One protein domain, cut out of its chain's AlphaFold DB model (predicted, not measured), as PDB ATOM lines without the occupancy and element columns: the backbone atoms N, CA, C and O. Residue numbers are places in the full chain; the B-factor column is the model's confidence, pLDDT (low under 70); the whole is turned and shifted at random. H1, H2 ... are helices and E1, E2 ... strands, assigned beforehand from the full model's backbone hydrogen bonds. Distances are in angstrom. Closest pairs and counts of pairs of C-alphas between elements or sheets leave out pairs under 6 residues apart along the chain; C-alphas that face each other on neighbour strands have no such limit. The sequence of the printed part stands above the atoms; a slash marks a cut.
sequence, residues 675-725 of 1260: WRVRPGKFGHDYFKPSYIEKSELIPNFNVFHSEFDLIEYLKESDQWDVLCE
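AT A GLANCE: This is residues 675 to 725 of the 1260 residues of the protein "Uncharacterized protein AlNc14C77G5144" of Albugo laibachii Nc14 (UniProt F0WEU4). A small two-stranded hairpin, E1 and E2, has a long loop, residues 688 to 706, that swings away beyond it and folds back alongside E2; from there two short helices, H1 and H2, run on to the far end and make a corner. The printed part has 51 residues, with two named strands and two named helices in the order E1 E2 H1 H2; the sheet, order E1 - E2, is antiparallel and the class is mixed, helices and strands. The whole is compact, with a radius of gyration of the C-alphas of 11.3 A and spans of 33 by 23 by 15 A.

HOW THE PARTS SIT: Start at the hairpin of E1, residues 676 to 680, and E2, residues 683 to 687, where the directions stand at 147 degrees, antiparallel. Look for N 678 and O 685, 2.9 A apart, and N 685 and O 678, 2.8 A apart, within hydrogen-bond range. Residues 686 to 687 of E2 also pair antiparallel with residues 703 to 704. The closest C-alphas of E2 and H1, residues 707 to 716, are those of His 684 and Glu 707, 7.2 A apart. H1 and H2, residues 719 to 724, only just touch, with 3 pairs of C-alphas within 8 A, and touch only at the corner by their link; the closest C-alphas, of Leu 714 and Trp 720, are 4.9 A apart, and the lines are about perpendicular at 74 degrees. E1 is apart from H1 and H2, and E2 is apart from H2. In H1 and H2 every O i to N i+4 pair is within hydrogen-bond range.

IN THESE COORDINATES: Find C-alpha 676 at (20.326, 15.025, 78.945); from there E1 runs 12.4 A to Gly 680. E2 covers 13.4 A from Gly 683 to Phe 687. H1 begins at C-alpha 707, (23.979, 22.395, 69.638), and measures 14.4 A; H2 measures 8.7 A and ends at C-alpha 724, (22.038, 9.554, 60.444).

THE WHOLE: The two C-alphas farthest apart, of Lys 694 and Glu 725, lie 34.7 A from each other. The printed part has no cut; the link E2 to H1 is long, 19 residues, and the other two are tight. The mean pLDDT of the printed part is 77.3, with residues 680 to 682, 692 to 698, 700 and 725 under 70.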
ATOM      1  N   TRP A 675      21.265  10.655  76.988       87.88
ATOM      2  CA  TRP A 675      21.770  12.032  77.002       87.88
ATOM      3  C   TRP A 675      20.726  12.973  77.616       87.88
ATOM      4  O   TRP A 675      19.520  12.732  77.542       87.88
ATOM      5  N   ARG A 676      21.188  14.056  78.249       84.50
ATOM      6  CA  ARG A 676      20.326  15.025  78.945       84.50
ATOM      7  C   ARG A 676      20.614  16.436  78.452       84.50
ATOM      8  O   ARG A 676      21.707  16.712  77.973       84.50
ATOM      9  N   VAL A 677      19.647  17.333  78.601       88.81
ATOM     10  CA  VAL A 677      19.780  18.748  78.232       88.81
ATOM     11  C   VAL A 677      19.281  19.635  79.372       88.81
ATOM     12  O   VAL A 677      18.354  19.253  80.091       88.81
ATOM     13  N   ARG A 678      19.903  20.801  79.567       80.75
ATOM     14  CA  ARG A 678      19.456  21.850  80.500       80.75
ATOM     15  C   ARG A 678      19.482  23.212  79.796       80.75
ATOM     16  O   ARG A 678      20.328  23.410  78.931       80.75
ATOM     17  N   PRO A 679      18.581  24.152  80.125       75.94
ATOM     18  CA  PRO A 679      18.676  25.517  79.614       75.94
ATOM     19  C   PRO A 679      19.902  26.216  80.223       75.94
ATOM     20  O   PRO A 679      19.989  26.376  81.442       75.94
ATOM     21  N   GLY A 680      20.840  26.609  79.363       69.56
ATOM     22  CA  GLY A 680      22.066  27.328  79.710       69.56
ATOM     23  C   GLY A 680      21.935  28.834  79.470       69.56
ATOM     24  O   GLY A 680      20.950  29.310  78.904       69.56
ATOM     25  N   LYS A 681      22.952  29.623  79.847       62.53
ATOM     26  CA  LYS A 681      22.921  31.098  79.687       62.53
ATOM     27  C   LYS A 681      22.801  31.587  78.238       62.53
ATOM     28  O   LYS A 681      22.377  32.721  78.035       62.53
ATOM     29  N   PHE A 682      23.170  30.760  77.259       51.19
ATOM     30  CA  PHE A 682      23.171  31.106  75.832       51.19
ATOM     31  C   PHE A 682      22.450  30.066  74.954       51.19
ATOM     32  O   PHE A 682      22.671  30.013  73.749       51.19
ATOM     33  N   GLY A 683      21.572  29.245  75.542       77.31
ATOM     34  CA  GLY A 683      20.821  28.223  74.812       77.31
ATOM     35  C   GLY A 683      20.597  26.967  75.643       77.31
ATOM     36  O   GLY A 683      19.895  27.001  76.651       77.31
ATOM     37  N   HIS A 684      21.184  25.856  75.205       84.00
ATOM     38  CA  HIS A 684      21.017  24.544  75.816       84.00
ATOM     39  C   HIS A 684      22.376  23.884  76.048       84.00
ATOM     40  O   HIS A 684      23.131  23.686  75.100       84.00
ATOM     41  N   ASP A 685      22.636  23.512  77.298       87.31
ATOM     42  CA  ASP A 685      23.795  22.725  77.700       87.31
ATOM     43  C   ASP A 685      23.431  21.232  77.608       87.31
ATOM     44  O   ASP A 685      22.432  20.783  78.185       87.31
ATOM     45  N   TYR A 686      24.231  20.451  76.886       88.62
ATOM     46  CA  TYR A 686      24.019  19.026  76.633       88.62
ATOM     47  C   TYR A 686      24.991  18.171  77.448       88.62
ATOM     48  O   TYR A 686      26.197  18.409  77.448       88.62
ATOM     49  N   PHE A 687      24.470  17.140  78.114       85.62
ATOM     50  CA  PHE A 687      25.192  16.307  79.076       85.62
ATOM     51  C   PHE A 687      25.215  14.846  78.629       85.62
ATOM     52  O   PHE A 687      24.177  14.252  78.308       85.62
ATOM     53  N   LYS A 688      26.410  14.257  78.663       84.56
ATOM     54  CA  LYS A 688      26.671  12.863  78.286       84.56
ATOM     55  C   LYS A 688      26.043  11.878  79.296       84.56
ATOM     56  O   LYS A 688      26.017  12.196  80.485       84.56
ATOM     57  N   PRO A 689      25.594  10.665  78.904       81.06
ATOM     58  CA  PRO A 689      24.919   9.728  79.820       81.06
ATOM     59  C   PRO A 689      25.781   9.288  81.015       81.06
ATOM     60  O   PRO A 689      25.252   8.923  82.062       81.06
ATOM     61  N   SER A 690      27.107   9.337  80.859       71.00
ATOM     62  CA  SER A 690      28.106   9.047  81.891       71.00
ATOM     63  C   SER A 690      28.308  10.174  82.913       71.00
ATOM     64  O   SER A 690      29.042   9.979  83.880       71.00
ATOM     65  N   TYR A 691      27.706  11.351  82.714       73.06
ATOM     66  CA  TYR A 691      27.811  12.462  83.654       73.06
ATOM     67  C   TYR A 691      26.961  12.213  84.906       73.06
ATOM     68  O   TYR A 691      25.738  12.061  84.844       73.06
ATOM     69  N   ILE A 692      27.624  12.230  86.061       69.81
ATOM     70  CA  ILE A 692      27.004  12.230  87.388       69.81
ATOM     71  C   ILE A 692      27.202  13.630  87.972       69.81
ATOM     72  O   ILE A 692      28.300  14.171  87.888       69.81
ATOM     73  N   GLU A 693      26.197  14.202  88.640       61.38
ATOM     74  CA  GLU A 693      26.231  15.584  89.173       61.38
ATOM     75  C   GLU A 693      27.302  15.861  90.251       61.38
ATOM     76  O   GLU A 693      27.394  16.969  90.770       61.38
ATOM     77  N   LYS A 694      28.108  14.853  90.600       55.25
ATOM     78  CA  LYS A 694      29.254  14.925  91.518       55.25
ATOM     79  C   LYS A 694      30.610  14.802  90.800       55.25
ATOM     80  O   LYS A 694      31.631  14.673  91.468       55.25
ATOM     81  N   SER A 695      30.617  14.769  89.467       57.75
ATOM     82  CA  SER A 695      31.820  14.689  88.626       57.75
ATOM     83  C   SER A 695      32.152  16.045  88.001       57.75
ATOM     84  O   SER A 695      31.261  16.871  87.800       57.75
ATOM     85  N   GLU A 696      33.431  16.293  87.721       57.00
ATOM     86  CA  GLU A 696      33.887  17.592  87.221       57.00
ATOM     87  C   GLU A 696      33.340  17.906  85.816       57.00
ATOM     88  O   GLU A 696      33.289  17.059  84.915       57.00
ATOM     89  N   LEU A 697      32.923  19.162  85.640       68.12
ATOM     90  CA  LEU A 697      32.368  19.693  84.400       68.12
ATOM     91  C   LEU A 697      33.508  19.976  83.411       68.12
ATOM     92  O   LEU A 697      34.102  21.050  83.439       68.12
ATOM     93  N   ILE A 698      33.807  19.010  82.539       68.94
ATOM     94  CA  ILE A 698      34.801  19.160  81.464       68.94
ATOM     95  C   ILE A 698      34.078  19.532  80.153       68.94
ATOM     96  O   ILE A 698      33.348  18.681  79.613       68.94
ATOM     97  N   PRO A 699      34.268  20.764  79.627       73.69
ATOM     98  CA  PRO A 699      33.729  21.182  78.335       73.69
ATOM     99  C   PRO A 699      34.205  20.280  77.193       73.69
ATOM    100  O   PRO A 699      35.324  19.772  77.215       73.69
ATOM    101  N   ASN A 700      33.340  20.081  76.202       69.75
ATOM    102  CA  ASN A 700      33.556  19.290  74.987       69.75
ATOM    103  C   ASN A 700      33.917  17.806  75.242       69.75
ATOM    104  O   ASN A 700      34.360  17.099  74.338       69.75
ATOM    105  N   PHE A 701      33.700  17.309  76.466       72.75
ATOM    106  CA  PHE A 701      33.966  15.919  76.854       72.75
ATOM    107  C   PHE A 701      32.785  15.278  77.597       72.75
ATOM    108  O   PHE A 701      32.312  14.206  77.207       72.75
ATOM    109  N   ASN A 702      32.290  15.957  78.641       79.31
ATOM    110  CA  ASN A 702      31.099  15.565  79.407       79.31
ATOM    111  C   ASN A 702      29.923  16.540  79.219       79.31
ATOM    112  O   ASN A 702      28.772  16.126  79.392       79.31
ATOM    113  N   VAL A 703      30.215  17.803  78.876       81.62
ATOM    114  CA  VAL A 703      29.242  18.893  78.697       81.62
ATOM    115  C   VAL A 703      29.557  19.690  77.432       81.62
ATOM    116  O   VAL A 703      30.717  20.021  77.193       81.62
ATOM    117  N   PHE A 704      28.531  20.021  76.655       87.44
ATOM    118  CA  PHE A 704      28.601  20.796  75.411       87.44
ATOM    119  C   PHE A 704      27.646  21.988  75.550       87.44
ATOM    120  O   PHE A 704      26.514  21.786  75.981       87.44
ATOM    121  N   HIS A 705      28.082  23.215  75.258       81.56
ATOM    122  CA  HIS A 705      27.348  24.442  75.626       81.56
ATOM    123  C   HIS A 705      26.502  25.008  74.477       81.56
ATOM    124  O   HIS A 705      25.728  25.951  74.659       81.56
ATOM    125  N   SER A 706      26.630  24.427  73.284       85.25
ATOM    126  CA  SER A 706      25.729  24.656  72.168       85.25
ATOM    127  C   SER A 706      25.410  23.365  71.407       85.25
ATOM    128  O   SER A 706      26.095  22.346  71.507       85.25
ATOM    129  N   GLU A 707      24.348  23.434  70.604       84.88
ATOM    130  CA  GLU A 707      23.979  22.395  69.638       84.88
ATOM    131  C   GLU A 707      25.105  22.141  68.623       84.88
ATOM    132  O   GLU A 707      25.331  21.003  68.220       84.88
ATOM    133  N   PHE A 708      25.830  23.195  68.233       84.44
ATOM    134  CA  PHE A 708      26.920  23.113  67.268       84.44
ATOM    135  C   PHE A 708      28.097  22.311  67.834       84.44
ATOM    136  O   PHE A 708      28.543  21.383  67.168       84.44
ATOM    137  N   ASP A 709      28.515  22.581  69.078       84.00
ATOM    138  CA  ASP A 709      29.610  21.864  69.751       84.00
ATOM    139  C   ASP A 709      29.334  20.349  69.799       84.00
ATOM    140  O   ASP A 709      30.237  19.527  69.637       84.00
ATOM    141  N   LEU A 710      28.069  19.967  70.018       86.88
ATOM    142  CA  LEU A 710      27.647  18.569  70.061       86.88
ATOM    143  C   LEU A 710      27.574  17.943  68.658       86.88
ATOM    144  O   LEU A 710      27.990  16.798  68.487       86.88
ATOM    145  N   ILE A 711      27.085  18.666  67.644       86.25
ATOM    146  CA  ILE A 711      27.113  18.207  66.241       86.25
ATOM    147  C   ILE A 711      28.561  17.999  65.771       86.25
ATOM    148  O   ILE A 711      28.849  17.003  65.108       86.25
ATOM    149  N   GLU A 712      29.466  18.912  66.122       86.62
ATOM    150  CA  GLU A 712      30.892  18.845  65.801       86.62
ATOM    151  C   GLU A 712      31.550  17.645  66.498       86.62
ATOM    152  O   GLU A 712      32.084  16.771  65.818       86.62
ATOM    153  N   TYR A 713      31.360  17.490  67.813       86.94
ATOM    154  CA  TYR A 713      31.824  16.322  68.573       86.94
ATOM    155  C   TYR A 713      31.335  14.978  68.004       86.94
ATOM    156  O   TYR A 713      32.087  14.001  67.946       86.94
ATOM    157  N   LEU A 714      30.073  14.894  67.572       84.12
ATOM    158  CA  LEU A 714      29.512  13.671  66.985       84.12
ATOM    159  C   LEU A 714      30.100  13.362  65.604       84.12
ATOM    160  O   LEU A 714      30.175  12.193  65.230       84.12
ATOM    161  N   LYS A 715      30.542  14.382  64.860       82.44
ATOM    162  CA  LYS A 715      31.255  14.224  63.586       82.44
ATOM    163  C   LYS A 715      32.721  13.844  63.800       82.44
ATOM    164  O   LYS A 715      33.196  12.938  63.131       82.44
ATOM    165  N   GLU A 716      33.406  14.451  64.767       79.69
ATOM    166  CA  GLU A 716      34.786  14.091  65.139       79.69
ATOM    167  C   GLU A 716      34.917  12.676  65.730       79.69
ATOM    168  O   GLU A 716      35.995  12.085  65.696       79.69
ATOM    169  N   SER A 717      33.833  12.125  66.283       78.81
ATOM    170  CA  SER A 717      33.798  10.784  66.884       78.81
ATOM    171  C   SER A 717      33.194   9.694  65.983       78.81
ATOM    172  O   SER A 717      32.901   8.605  66.476       78.81
ATOM    173  N   ASP A 718      32.987   9.977  64.688       77.56
ATOM    174  CA  ASP A 718      32.332   9.107  63.688       77.56
ATOM    175  C   ASP A 718      30.907   8.624  64.078       77.56
ATOM    176  O   ASP A 718      30.317   7.762  63.425       77.56
ATOM    177  N   GLN A 719      30.299   9.192  65.129       79.19
ATOM    178  CA  GLN A 719      28.958   8.813  65.597       79.19
ATOM    179  C   GLN A 719      27.840   9.445  64.761       79.19
ATOM    180  O   GLN A 719      26.736   8.905  64.702       79.19
ATOM    181  N   TRP A 720      28.117  10.577  64.107       85.50
ATOM    182  CA  TRP A 720      27.151  11.336  63.317       85.50
ATOM    183  C   TRP A 720      26.496  10.492  62.223       85.50
ATOM    184  O   TRP A 720      25.271  10.390  62.198       85.50
ATOM    185  N   ASP A 721      27.280   9.842  61.361       80.62
ATOM    186  CA  ASP A 721      26.735   9.106  60.215       80.62
ATOM    187  C   ASP A 721      25.951   7.858  60.654       80.62
ATOM    188  O   ASP A 721      24.859   7.611  60.143       80.62
ATOM    189  N   VAL A 722      26.410   7.155  61.696       79.62
ATOM    190  CA  VAL A 722      25.686   6.028  62.324       79.62
ATOM    191  C   VAL A 722      24.347   6.485  62.928       79.62
ATOM    192  O   VAL A 722      23.330   5.790  62.851       79.62
ATOM    193  N   LEU A 723      24.301   7.690  63.503       77.75
ATOM    194  CA  LEU A 723      23.057   8.301  63.976       77.75
ATOM    195  C   LEU A 723      22.193   8.849  62.822       77.75
ATOM    196  O   LEU A 723      20.977   8.954  62.992       77.75
ATOM    197  N   CYS A 724      22.758   9.111  61.643       76.19
ATOM    198  CA  CYS A 724      22.038   9.554  60.444       76.19
ATOM    199  C   CYS A 724      21.536   8.413  59.538       76.19
ATOM    200  O   CYS A 724      20.675   8.663  58.690       76.19
ATOM    201  N   GLU A 725      22.003   7.169  59.708       56.72
ATOM    202  CA  GLU A 725      21.490   6.039  58.926       56.72
ATOM    203  C   GLU A 725      19.968   5.867  59.114       56.72
ATOM    204  O   GLU A 725      19.439   5.819  60.236       56.72
TER     205      GLU A 725